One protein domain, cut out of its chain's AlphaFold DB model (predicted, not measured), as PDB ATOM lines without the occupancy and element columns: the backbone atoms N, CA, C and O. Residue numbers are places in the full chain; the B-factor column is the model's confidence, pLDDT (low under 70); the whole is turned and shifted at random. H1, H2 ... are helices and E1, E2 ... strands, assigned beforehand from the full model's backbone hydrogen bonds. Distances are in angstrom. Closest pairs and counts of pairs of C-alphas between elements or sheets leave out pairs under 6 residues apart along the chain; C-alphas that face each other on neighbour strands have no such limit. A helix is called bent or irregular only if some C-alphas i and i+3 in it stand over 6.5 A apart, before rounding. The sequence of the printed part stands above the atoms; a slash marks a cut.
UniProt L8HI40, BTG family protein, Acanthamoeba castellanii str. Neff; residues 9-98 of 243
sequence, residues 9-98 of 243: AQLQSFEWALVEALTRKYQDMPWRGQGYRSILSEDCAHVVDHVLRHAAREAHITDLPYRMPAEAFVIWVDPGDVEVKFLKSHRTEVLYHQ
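Overview. This is residues 9 to 98 of the 243 residues of the protein "BTG family protein" of Acanthamoeba castellanii str. Neff (UniProt L8HI40). A small four-stranded antiparallel sheet makes one side of the domain, and two helices side by side, H1 and H3, make the other, with H3 meeting the sheet near edge strand E1 through its residues 50 to 52. The short H2 sits at the turn from H1 into the sheet, and the short H4 lies between H3 and the remaining strands along the chain. You are reading 90 printed residues with four named helices and four named strands, in the order H1 H2 E1 H3 H4 E2 E3 E4. The sheet's order is E1 E2 E3 E4, and the class is mixed, helices and strands. The whole is compact, with a radius of gyration of the C-alphas of 13.3 A and spans of 32 by 31 by 22 A.

Arrangement. Start with H1, residues 9 to 28; with its residues 13 to 22 alone it touches H3, residues 50 to 58, and the closest C-alphas, Ala 17 and Ala 55, are 4.8 A apart. The two run opposite ways at a steep tilt of 38 degrees, only just past shallow. H2, residues 30 to 37, is close to H1 but not clearly touching, with C-alphas 26 and 37 at 6.9 A. H2 only grazes the sheet, with residues 33 to 37; its closest C-alpha pair to E2, residues 73 to 78, is Arg 37 and Val 77, 5.9 A apart. H3 also only grazes the sheet, with residues 50 to 52. H4, residues 64 to 67, is close to H3 but not clearly touching, with C-alphas 56 and 64 at 6.6 A, and it is not on the sheet. H1 is not on the sheet either. Look next at edge strand E1, residues 39 to 41, antiparallel to E2 at 176 degrees; N 39 and O 75 are within hydrogen-bond range at 2.9 A. E2 and E3, residues 81 to 86, form a hairpin, with N 76 and O 83 at 2.8 A. E3 and edge strand E4, residues 92 to 97, form another, with N 84 and O 93 at 2.9 A. E2, E3 and E4 are a meander, each strand the antiparallel neighbour of the one before. In H1 and H3 every O i to N i+4 pair is within hydrogen-bond range; in H2 1 of 4 is, beside 2 of 5 O i to N i+3 pairs, and H4 is too short for an O i to N i+4 pair.

Along the chain. Find C-alpha 9 at (6.981, 10.489, 45.524); from there H1 runs 28.7 A to C-alpha 28. H2 is irregular, with C-alphas 31 and 34 9.1 A apart, and spans 8.8 A. E1 spans 7.1 A, H3 12.4 A from C-alpha 50 at (14.412, -3.709, 31.373), and H4 5.1 A. E2 spans 16.1 A, E3 16.6 A and E4 13.3 A, ending at C-alpha 97, (-4.461, -15.678, 42.664).

Size, cuts and confidence. The C-alphas of Ala 9 and Trp 31, the two farthest apart, are 34.6 A apart. The printed part has no cut and no long link. Mean pLDDT of the printed part is 92.9, and residues 44 to 45 are under 70.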
ATOM      1  N   ALA A   9       7.058  10.004  46.901       96.88
ATOM      2  CA  ALA A   9       6.981  10.489  45.524       96.88
ATOM      3  C   ALA A   9       7.761   9.602  44.534       96.88
ATOM      4  O   ALA A   9       7.308   9.391  43.407       96.88
ATOM      5  N   GLN A  10       8.916   9.068  44.946       97.06
ATOM      6  CA  GLN A  10       9.686   8.124  44.131       97.06
ATOM      7  C   GLN A  10       8.969   6.780  44.023       97.06
ATOM      8  O   GLN A  10       8.905   6.227  42.929       97.06
ATOM      9  N   LEU A  11       8.393   6.277  45.120       96.31
ATOM     10  CA  LEU A  11       7.623   5.028  45.107       96.31
ATOM     11  C   LEU A  11       6.420   5.124  44.160       96.31
ATOM     12  O   LEU A  11       6.250   4.258  43.304       96.31
ATOM     13  N   GLN A  12       5.657   6.215  44.235       97.81
ATOM     14  CA  GLN A  12       4.509   6.453  43.351       97.81
ATOM     15  C   GLN A  12       4.924   6.598  41.884       97.81
ATOM     16  O   GLN A  12       4.287   6.041  40.992       97.81
ATOM     17  N   SER A  13       6.021   7.316  41.625       98.19
ATOM     18  CA  SER A  13       6.553   7.479  40.267       98.19
ATOM     19  C   SER A  13       7.044   6.146  39.693       98.19
ATOM     20  O   SER A  13       6.812   5.854  38.520       98.19
ATOM     21  N   PHE A  14       7.675   5.312  40.525       98.12
ATOM     22  CA  PHE A  14       8.118   3.972  40.146       98.12
ATOM     23  C   PHE A  14       6.931   3.073  39.809       98.12
ATOM     24  O   PHE A  14       6.928   2.434  38.758       98.12
ATOM     25  N   GLU A  15       5.917   3.044  40.674       97.94
ATOM     26  CA  GLU A  15       4.700   2.259  40.470       97.94
ATOM     27  C   GLU A  15       4.008   2.647  39.161       97.94
ATOM     28  O   GLU A  15       3.761   1.783  38.315       97.94
ATOM     29  N   TRP A  16       3.775   3.944  38.949       98.31
ATOM     30  CA  TRP A  16       3.137   4.450  37.736       98.31
ATOM     31  C   TRP A  16       3.899   4.042  36.470       98.31
ATOM     32  O   TRP A  16       3.322   3.471  35.540       98.31
ATOM     33  N   ALA A  17       5.213   4.281  36.448       98.31
ATOM     34  CA  ALA A  17       6.052   3.962  35.300       98.31
ATOM     35  C   ALA A  17       6.149   2.449  35.043       98.31
ATOM     36  O   ALA A  17       6.222   2.022  33.885       98.31
ATOM     37  N   LEU A  18       6.134   1.625  36.097       97.81
ATOM     38  CA  LEU A  18       6.136   0.170  35.970       97.81
ATOM     39  C   LEU A  18       4.817  -0.335  35.380       97.81
ATOM     40  O   LEU A  18       4.838  -1.146  34.450       97.81
ATOM     41  N   VAL A  19       3.681   0.163  35.874       97.38
ATOM     42  CA  VAL A  19       2.350  -0.187  35.355       97.38
ATOM     43  C   VAL A  19       2.235   0.189  33.880       97.38
ATOM     44  O   VAL A  19       1.807  -0.641  33.072       97.38
ATOM     45  N   GLU A  20       2.662   1.394  33.500       97.56
ATOM     46  CA  GLU A  20       2.645   1.832  32.102       97.56
ATOM     47  C   GLU A  20       3.520   0.928  31.216       97.56
ATOM     48  O   GLU A  20       3.068   0.443  30.172       97.56
ATOM     49  N   ALA A  21       4.757   0.648  31.647       96.50
ATOM     50  CA  ALA A  21       5.700  -0.170  30.888       96.50
ATOM     51  C   ALA A  21       5.206  -1.614  30.700       96.50
ATOM     52  O   ALA A  21       5.286  -2.151  29.591       96.50
ATOM     53  N   LEU A  22       4.671  -2.238  31.754       95.31
ATOM     54  CA  LEU A  22       4.108  -3.590  31.681       95.31
ATOM     55  C   LEU A  22       2.852  -3.631  30.807       95.31
ATOM     56  O   LEU A  22       2.709  -4.541  29.991       95.31
ATOM     57  N   THR A  23       1.984  -2.623  30.914       94.44
ATOM     58  CA  THR A  23       0.773  -2.520  30.088       94.44
ATOM     59  C   THR A  23       1.129  -2.449  28.607       94.44
ATOM     60  O   THR A  23       0.602  -3.233  27.818       94.44
ATOM     61  N   ARG A  24       2.079  -1.582  28.230       93.44
ATOM     62  CA  ARG A  24       2.567  -1.480  26.846       93.44
ATOM     63  C   ARG A  24       3.181  -2.801  26.373       93.44
ATOM     64  O   ARG A  24       2.755  -3.339  25.356       93.44
ATOM     65  N   LYS A  25       4.098  -3.380  27.163       91.31
ATOM     66  CA  LYS A  25       4.738  -4.678  26.875       91.31
ATOM     67  C   LYS A  25       3.693  -5.760  26.572       91.31
ATOM     68  O   LYS A  25       3.832  -6.505  25.607       91.31
ATOM     69  N   TYR A  26       2.636  -5.859  27.374       90.31
ATOM     70  CA  TYR A  26       1.646  -6.931  27.226       90.31
ATOM     71  C   TYR A  26       0.632  -6.679  26.106       90.31
ATOM     72  O   TYR A  26       0.143  -7.643  25.515       90.31
ATOM     73  N   GLN A  27       0.348  -5.414  25.785       89.31
ATOM     74  CA  GLN A  27      -0.513  -5.039  24.661       89.31
ATOM     75  C   GLN A  27       0.166  -5.240  23.303       89.31
ATOM     76  O   GLN A  27      -0.498  -5.658  22.356       89.31
ATOM     77  N   ASP A  28       1.474  -4.996  23.210       85.06
ATOM     78  CA  ASP A  28       2.198  -5.068  21.937       85.06
ATOM     79  C   ASP A  28       2.273  -6.501  21.386       85.06
ATOM     80  O   ASP A  28       2.219  -6.717  20.173       85.06
ATOM     81  N   MET A  29       2.425  -7.500  22.264       82.75
ATOM     82  CA  MET A  29       2.644  -8.896  21.860       82.75
ATOM     83  C   MET A  29       1.936  -9.909  22.783       82.75
ATOM     84  O   MET A  29       2.598 -10.751  23.403       82.75
ATOM     85  N   PRO A  30       0.591  -9.906  22.847       75.31
ATOM     86  CA  PRO A  30      -0.177 -10.749  23.771       75.31
ATOM     87  C   PRO A  30       0.021 -12.256  23.534       75.31
ATOM     88  O   PRO A  30      -0.076 -13.059  24.463       75.31
ATOM     89  N   TRP A  31       0.360 -12.657  22.303       78.75
ATOM     90  CA  TRP A  31       0.576 -14.058  21.923       78.75
ATOM     91  C   TRP A  31       1.914 -14.642  22.393       78.75
ATOM     92  O   TRP A  31       2.102 -15.854  22.309       78.75
ATOM     93  N   ARG A  32       2.865 -13.831  22.884       82.56
ATOM     94  CA  ARG A  32       4.217 -14.312  23.238       82.56
ATOM     95  C   ARG A  32       4.297 -15.145  24.527       82.56
ATOM     96  O   ARG A  32       5.378 -15.605  24.890       82.56
ATOM     97  N   GLY A  33       3.163 -15.402  25.172       88.62
ATOM     98  CA  GLY A  33       3.062 -16.355  26.273       88.62
ATOM     99  C   GLY A  33       3.787 -15.921  27.551       88.62
ATOM    100  O   GLY A  33       4.245 -14.788  27.695       88.62
ATOM    101  N   GLN A  34       3.866 -16.853  28.498       90.06
ATOM    102  CA  GLN A  34       4.300 -16.600  29.873       90.06
ATOM    103  C   GLN A  34       5.762 -16.134  29.976       90.06
ATOM    104  O   GLN A  34       6.050 -15.164  30.668       90.06
ATOM    105  N   GLY A  35       6.690 -16.764  29.247       91.88
ATOM    106  CA  GLY A  35       8.113 -16.392  29.294       91.88
ATOM    107  C   GLY A  35       8.402 -14.978  28.776       91.88
ATOM    108  O   GLY A  35       9.385 -14.361  29.162       91.88
ATOM    109  N   TYR A  36       7.535 -14.424  27.926       92.88
ATOM    110  CA  TYR A  36       7.635 -13.020  27.530       92.88
ATOM    111  C   TYR A  36       7.117 -12.075  28.616       92.88
ATOM    112  O   TYR A  36       7.693 -11.007  28.831       92.88
ATOM    113  N   ARG A  37       6.048 -12.468  29.317       94.44
ATOM    114  CA  ARG A  37       5.461 -11.684  30.410       94.44
ATOM    115  C   ARG A  37       6.261 -11.750  31.705       94.44
ATOM    116  O   ARG A  37       6.068 -10.901  32.565       94.44
ATOM    117  N   SER A  38       7.182 -12.700  31.840       95.44
ATOM    118  CA  SER A  38       7.993 -12.792  33.047       95.44
ATOM    119  C   SER A  38       8.896 -11.573  33.251       95.44
ATOM    120  O   SER A  38       9.330 -10.938  32.283       95.44
ATOM    121  N   ILE A  39       9.186 -11.291  34.518       96.75
ATOM    122  CA  ILE A  39      10.133 -10.275  34.980       96.75
ATOM    123  C   ILE A  39      11.273 -11.008  35.690       96.75
ATOM    124  O   ILE A  39      11.018 -11.785  36.609       96.75
ATOM    125  N   LEU A  40      12.514 -10.784  35.263       95.19
ATOM    126  CA  LEU A  40      13.694 -11.492  35.775       95.19
ATOM    127  C   LEU A  40      14.647 -10.551  36.525       95.19
ATOM    128  O   LEU A  40      14.898  -9.425  36.091       95.19
ATOM    129  N   SER A  41      15.234 -11.047  37.614       94.81
ATOM    130  CA  SER A  41      16.398 -10.439  38.265       94.81
ATOM    131  C   SER A  41      17.451 -11.508  38.551       94.81
ATOM    132  O   SER A  41      17.138 -12.542  39.143       94.81
ATOM    133  N   GLU A  42      18.697 -11.260  38.152       89.69
ATOM    134  CA  GLU A  42      19.827 -12.174  38.347       89.69
ATOM    135  C   GLU A  42      20.771 -11.684  39.458       89.69
ATOM    136  O   GLU A  42      21.124 -10.509  39.510       89.69
ATOM    137  N   ASP A  43      21.222 -12.613  40.309       78.06
ATOM    138  CA  ASP A  43      22.056 -12.374  41.504       78.06
ATOM    139  C   ASP A  43      23.459 -11.854  41.118       78.06
ATOM    140  O   ASP A  43      23.857 -10.743  41.455       78.06
ATOM    141  N   CYS A  44      24.192 -12.609  40.294       62.94
ATOM    142  CA  CYS A  44      25.619 -12.358  40.054       62.94
ATOM    143  C   CYS A  44      25.932 -11.245  39.045       62.94
ATOM    144  O   CYS A  44      27.080 -10.814  38.951       62.94
ATOM    145  N   ALA A  45      24.956 -10.831  38.238       67.69
ATOM    146  CA  ALA A  45      25.190  -9.920  37.120       67.69
ATOM    147  C   ALA A  45      24.606  -8.521  37.353       67.69
ATOM    148  O   ALA A  45      24.772  -7.649  36.500       67.69
ATOM    149  N   HIS A  46      23.894  -8.307  38.471       77.25
ATOM    150  CA  HIS A  46      23.058  -7.116  38.682       77.25
ATOM    151  C   HIS A  46      22.139  -6.838  37.478       77.25
ATOM    152  O   HIS A  46      21.782  -5.695  37.177       77.25
ATOM    153  N   VAL A  47      21.777  -7.904  36.757       87.12
ATOM    154  CA  VAL A  47      20.915  -7.833  35.587       87.12
ATOM    155  C   VAL A  47      19.495  -7.828  36.102       87.12
ATOM    156  O   VAL A  47      18.984  -8.824  36.608       87.12
ATOM    157  N   VAL A  48      18.874  -6.666  35.970       93.25
ATOM    158  CA  VAL A  48      17.472  -6.449  36.296       93.25
ATOM    159  C   VAL A  48      16.699  -6.273  34.992       93.25
ATOM    160  O   VAL A  48      17.199  -5.652  34.040       93.25
ATOM    161  N   ASP A  49      15.482  -6.811  34.938       95.69
ATOM    162  CA  ASP A  49      14.588  -6.667  33.793       95.69
ATOM    163  C   ASP A  49      14.507  -5.207  33.316       95.69
ATOM    164  O   ASP A  49      14.467  -4.254  34.102       95.69
ATOM    165  N   HIS A  50      14.500  -5.022  31.998       95.00
ATOM    166  CA  HIS A  50      14.412  -3.709  31.373       95.00
ATOM    167  C   HIS A  50      13.195  -2.890  31.831       95.00
ATOM    168  O   HIS A  50      13.330  -1.673  31.946       95.00
ATOM    169  N   VAL A  51      12.050  -3.518  32.132       96.69
ATOM    170  CA  VAL A  51      10.850  -2.792  32.597       96.69
ATOM    171  C   VAL A  51      11.045  -2.194  33.990       96.69
ATOM    172  O   VAL A  51      10.646  -1.059  34.235       96.69
ATOM    173  N   LEU A  52      11.741  -2.909  34.878       97.06
ATOM    174  CA  LEU A  52      12.072  -2.427  36.219       97.06
ATOM    175  C   LEU A  52      13.132  -1.321  36.154       97.06
ATOM    176  O   LEU A  52      13.006  -0.300  36.826       97.06
ATOM    177  N   ARG A  53      14.151  -1.481  35.298       96.44
ATOM    178  CA  ARG A  53      15.162  -0.434  35.062       96.44
ATOM    179  C   ARG A  53      14.550   0.837  34.479       96.44
ATOM    180  O   ARG A  53      14.955   1.931  34.862       96.44
ATOM    181  N   HIS A  54      13.588   0.694  33.569       97.31
ATOM    182  CA  HIS A  54      12.829   1.816  33.029       97.31
ATOM    183  C   HIS A  54      12.086   2.555  34.147       97.31
ATOM    184  O   HIS A  54      12.312   3.747  34.329       97.31
ATOM    185  N   ALA A  55      11.284   1.844  34.942       98.25
ATOM    186  CA  ALA A  55      10.532   2.437  36.046       98.25
ATOM    187  C   ALA A  55      11.431   3.129  37.087       98.25
ATOM    188  O   ALA A  55      11.143   4.244  37.515       98.25
ATOM    189  N   ALA A  56      12.565   2.517  37.440       97.56
ATOM    190  CA  ALA A  56      13.544   3.117  38.348       97.56
ATOM    191  C   ALA A  56      14.131   4.419  37.805       97.56
ATOM    192  O   ALA A  56      14.290   5.377  38.557       97.56
ATOM    193  N   ARG A  57      14.414   4.482  36.500       97.69
ATOM    194  CA  ARG A  57      14.915   5.703  35.866       97.69
ATOM    195  C   ARG A  57      13.893   6.837  35.938       97.69
ATOM    196  O   ARG A  57      14.280   7.946  36.297       97.69
ATOM    197  N   GLU A  58      12.622   6.559  35.644       98.25
ATOM    198  CA  GLU A  58      11.543   7.558  35.739       98.25
ATOM    199  C   GLU A  58      11.321   8.028  37.190       98.25
ATOM    200  O   GLU A  58      10.991   9.183  37.431       98.25
ATOM    201  N   ALA A  59      11.580   7.157  38.168       98.06
ATOM    202  CA  ALA A  59      11.492   7.459  39.596       98.06
ATOM    203  C   ALA A  59      12.781   8.031  40.217       98.06
ATOM    204  O   ALA A  59      12.854   8.201  41.435       98.06
ATOM    205  N   HIS A  60      13.823   8.289  39.423       97.25
ATOM    206  CA  HIS A  60      15.138   8.724  39.911       97.25
ATOM    207  C   HIS A  60      15.772   7.787  40.966       97.25
ATOM    208  O   HIS A  60      16.457   8.238  41.884       97.25
ATOM    209  N   ILE A  61      15.572   6.475  40.828       96.19
ATOM    210  CA  ILE A  61      16.199   5.430  41.649       96.19
ATOM    211  C   ILE A  61      17.439   4.921  40.904       96.19
ATOM    212  O   ILE A  61      17.335   4.275  39.862       96.19
ATOM    213  N   THR A  62      18.630   5.233  41.417       92.12
ATOM    214  CA  THR A  62      19.907   4.981  40.711       92.12
ATOM    215  C   THR A  62      20.563   3.649  41.073       92.12
ATOM    216  O   THR A  62      21.343   3.101  40.299       92.12
ATOM    217  N   ASP A  63      20.207   3.098  42.224       92.06
ATOM    218  CA  ASP A  63      20.798   1.931  42.874       92.06
ATOM    219  C   ASP A  63      19.831   0.736  42.905       92.06
ATOM    220  O   ASP A  63      19.954  -0.140  43.760       92.06
ATOM    221  N   LEU A  64      18.894   0.665  41.945       93.00
ATOM    222  CA  LEU A  64      17.894  -0.407  41.852       93.00
ATOM    223  C   LEU A  64      18.490  -1.811  42.074       93.00
ATOM    224  O   LEU A  64      17.933  -2.528  42.901       93.00
ATOM    225  N   PRO A  65      19.613  -2.223  41.442       90.88
ATOM    226  CA  PRO A  65      20.148  -3.572  41.638       90.88
ATOM    227  C   PRO A  65      20.536  -3.908  43.083       90.88
ATOM    228  O   PRO A  65      20.512  -5.077  43.449       90.88
ATOM    229  N   TYR A  66      20.878  -2.908  43.901       89.50
ATOM    230  CA  TYR A  66      21.219  -3.085  45.318       89.50
ATOM    231  C   TYR A  66      19.990  -3.083  46.233       89.50
ATOM    232  O   TYR A  66      20.087  -3.485  47.389       89.50
ATOM    233  N   ARG A  67      18.842  -2.637  45.711       89.88
ATOM    234  CA  ARG A  67      17.539  -2.640  46.391       89.88
ATOM    235  C   ARG A  67      16.713  -3.887  46.083       89.88
ATOM    236  O   ARG A  67      15.702  -4.125  46.736       89.88
ATOM    237  N   MET A  68      17.114  -4.667  45.078       90.69
ATOM    238  CA  MET A  68      16.466  -5.936  44.761       90.69
ATOM    239  C   MET A  68      16.793  -6.989  45.830       90.69
ATOM    240  O   MET A  68      17.864  -6.932  46.441       90.69
ATOM    241  N   PRO A  69      15.922  -7.998  46.023       89.94
ATOM    242  CA  PRO A  69      16.283  -9.196  46.766       89.94
ATOM    243  C   PRO A  69      17.646  -9.736  46.322       89.94
ATOM    244  O   PRO A  69      17.907  -9.861  45.127       89.94
ATOM    245  N   ALA A  70      18.499 -10.089  47.288       88.81
ATOM    246  CA  ALA A  70      19.830 -10.634  47.005       88.81
ATOM    247  C   ALA A  70      19.768 -11.946  46.209       88.81
ATOM    248  O   ALA A  70      20.704 -12.310  45.514       88.81
ATOM    249  N   GLU A  71      18.667 -12.683  46.321       92.19
ATOM    250  CA  GLU A  71      18.463 -13.907  45.570       92.19
ATOM    251  C   GLU A  71      17.840 -13.625  44.198       92.19
ATOM    252  O   GLU A  71      16.825 -12.937  44.101       92.19
ATOM    253  N   ALA A  72      18.401 -14.233  43.147       94.06
ATOM    254  CA  ALA A  72      17.818 -14.200  41.809       94.06
ATOM    255  C   ALA A  72      16.377 -14.725  41.813       94.06
ATOM    256  O   ALA A  72      16.078 -15.743  42.445       94.06
ATOM    257  N   PHE A  73      15.497 -14.083  41.053       96.00
ATOM    258  CA  PHE A  73      14.093 -14.465  40.991       96.00
ATOM    259  C   PHE A  73      13.497 -14.253  39.602       96.00
ATOM    260  O   PHE A  73      13.961 -13.424  38.818       96.00
ATOM    261  N   VAL A  74      12.421 -14.985  39.331       97.00
ATOM    262  CA  VAL A  74      11.526 -14.759  38.194       97.00
ATOM    263  C   VAL A  74      10.113 -14.527  38.717       97.00
ATOM    264  O   VAL A  74       9.638 -15.289  39.554       97.00
ATOM    265  N   ILE A  75       9.455 -13.474  38.242       97.81
ATOM    266  CA  ILE A  75       8.032 -13.224  38.477       97.81
ATOM    267  C   ILE A  75       7.288 -13.597  37.205       97.81
ATOM    268  O   ILE A  75       7.618 -13.085  36.133       97.81
ATOM    269  N   TRP A  76       6.284 -14.455  37.316       96.50
ATOM    270  CA  TRP A  76       5.330 -14.719  36.248       96.50
ATOM    271  C   TRP A  76       4.080 -13.883  36.477       96.50
ATOM    272  O   TRP A  76       3.518 -13.879  37.568       96.50
ATOM    273  N   VAL A  77       3.686 -13.137  35.447       94.56
ATOM    274  CA  VAL A  77       2.511 -12.264  35.464       94.56
ATOM    275  C   VAL A  77       1.542 -12.780  34.410       94.56
ATOM    276  O   VAL A  77       1.678 -12.476  33.219       94.56
ATOM    277  N   ASP A  78       0.592 -13.597  34.844       91.12
ATOM    278  CA  ASP A  78      -0.417 -14.211  33.995       91.12
ATOM    279  C   ASP A  78      -1.826 -13.723  34.371       91.12
ATOM    280  O   ASP A  78      -2.066 -13.241  35.480       91.12
ATOM    281  N   PRO A  79      -2.795 -13.788  33.442       88.31
ATOM    282  CA  PRO A  79      -4.174 -13.451  33.770       88.31
ATOM    283  C   PRO A  79      -4.699 -14.342  34.901       88.31
ATOM    284  O   PRO A  79      -4.780 -15.556  34.741       88.31
ATOM    285  N   GLY A  80      -5.071 -13.725  36.023       89.12
ATOM    286  CA  GLY A  80      -5.585 -14.422  37.201       89.12
ATOM    287  C   GLY A  80      -4.514 -14.966  38.148       89.12
ATOM    288  O   GLY A  80      -4.870 -15.371  39.245       89.12
ATOM    289  N   ASP A  81      -3.228 -14.914  37.794       94.00
ATOM    290  CA  ASP A  81      -2.157 -15.521  38.587       94.00
ATOM    291  C   ASP A  81      -0.858 -14.714  38.507       94.00
ATOM    292  O   ASP A  81      -0.338 -14.422  37.429       94.00
ATOM    293  N   VAL A  82      -0.302 -14.373  39.668       96.38
ATOM    294  CA  VAL A  82       1.028 -13.771  39.785       96.38
ATOM    295  C   VAL A  82       1.810 -14.525  40.841       96.38
ATOM    296  O   VAL A  82       1.411 -14.586  42.004       96.38
ATOM    297  N   GLU A  83       2.957 -15.061  40.453       97.38
ATOM    298  CA  GLU A  83       3.841 -15.808  41.342       97.38
ATOM    299  C   GLU A  83       5.299 -15.411  41.132       97.38
ATOM    300  O   GLU A  83       5.713 -15.007  40.045       97.38
ATOM    301  N   VAL A  84       6.086 -15.532  42.196       97.81
ATOM    302  CA  VAL A  84       7.528 -15.311  42.189       97.81
ATOM    303  C   VAL A  84       8.241 -16.599  42.568       97.81
ATOM    304  O   VAL A  84       7.903 -17.245  43.558       97.81
ATOM    305  N   LYS A  85       9.258 -16.969  41.791       97.44
ATOM    306  CA  LYS A  85      10.156 -18.079  42.095       97.44
ATOM    307  C   LYS A  85      11.562 -17.566  42.330       97.44
ATOM    308  O   LYS A  85      12.186 -16.991  41.442       97.44
ATOM    309  N   PHE A  86      12.076 -17.869  43.508       96.31
ATOM    310  CA  PHE A  86      13.446 -17.612  43.908       96.31
ATOM    311  C   PHE A  86      14.341 -18.765  43.424       96.31
ATOM    312  O   PHE A  86      14.089 -19.943  43.700       96.31
ATOM    313  N   LEU A  87      15.342 -18.451  42.601       93.62
ATOM    314  CA  LEU A  87      16.045 -19.440  41.777       93.62
ATOM    315  C   LEU A  87      17.044 -20.295  42.565       93.62
ATOM    316  O   LEU A  87      17.314 -21.423  42.149       93.62
ATOM    317  N   LYS A  88      17.578 -19.791  43.683       92.69
ATOM    318  CA  LYS A  88      18.615 -20.465  44.483       92.69
ATOM    319  C   LYS A  88      18.016 -21.368  45.562       92.69
ATOM    320  O   LYS A  88      18.493 -22.475  45.778       92.69
ATOM    321  N   SER A  89      16.979 -20.890  46.235       95.00
ATOM    322  CA  SER A  89      16.210 -21.576  47.273       95.00
ATOM    323  C   SER A  89      15.133 -22.482  46.687       95.00
ATOM    324  O   SER A  89      14.616 -23.345  47.393       95.00
ATOM    325  N   HIS A  90      14.783 -22.291  45.409       95.62
ATOM    326  CA  HIS A  90      13.664 -22.951  44.734       95.62
ATOM    327  C   HIS A  90      12.306 -22.717  45.412       95.62
ATOM    328  O   HIS A  90      11.357 -23.463  45.165       95.62
ATOM    329  N   ARG A  91      12.198 -21.676  46.241       96.50
ATOM    330  CA  ARG A  91      10.941 -21.259  46.856       96.50
ATOM    331  C   ARG A  91      10.074 -20.549  45.819       96.50
ATOM    332  O   ARG A  91      10.553 -19.640  45.144       96.50
ATOM    333  N   THR A  92       8.802 -20.927  45.754       97.56
ATOM    334  CA  THR A  92       7.774 -20.217  44.987       97.56
ATOM    335  C   THR A  92       6.762 -19.606  45.946       97.56
ATOM    336  O   THR A  92       6.326 -20.272  46.885       97.56
ATOM    337  N   GLU A  93       6.392 -18.353  45.709       97.75
ATOM    338  CA  GLU A  93       5.359 -17.638  46.454       97.75
ATOM    339  C   GLU A  93       4.314 -17.094  45.480       97.75
ATOM    340  O   GLU A  93       4.650 -16.464  44.478       97.75
ATOM    341  N   VAL A  94       3.040 -17.339  45.781       96.94
ATOM    342  CA  VAL A  94       1.917 -16.792  45.014       96.94
ATOM    343  C   VAL A  94       1.590 -15.415  45.581       96.94
ATOM    344  O   VAL A  94       1.210 -15.294  46.745       96.94
ATOM    345  N   LEU A  95       1.766 -14.380  44.762       96.75
ATOM    346  CA  LEU A  95       1.515 -12.984  45.124       96.75
ATOM    347  C   LEU A  95       0.054 -12.602  44.885       96.75
ATOM    348  O   LEU A  95      -0.525 -11.823  45.641       96.75
ATOM    349  N   TYR A  96      -0.542 -13.158  43.833       96.50
ATOM    350  CA  TYR A  96      -1.939 -12.959  43.489       96.50
ATOM    351  C   TYR A  96      -2.491 -14.229  42.855       96.50
ATOM    352  O   TYR A  96      -1.871 -14.798  41.964       96.50
ATOM    353  N   HIS A  97      -3.671 -14.638  43.301       95.06
ATOM    354  CA  HIS A  97      -4.461 -15.678  42.664       95.06
ATOM    355  C   HIS A  97      -5.902 -15.193  42.637       95.06
ATOM    356  O   HIS A  97      -6.483 -14.893  43.684       95.06
ATOM    357  N   GLN A  98      -6.474 -15.090  41.446       93.00
ATOM    358  CA  GLN A  98      -7.889 -14.863  41.273       93.00
ATOM    359  C   GLN A  98      -8.578 -16.215  41.455       93.00
ATOM    360  O   GLN A  98      -8.462 -17.070  40.574       93.00
TER     361      GLN A  98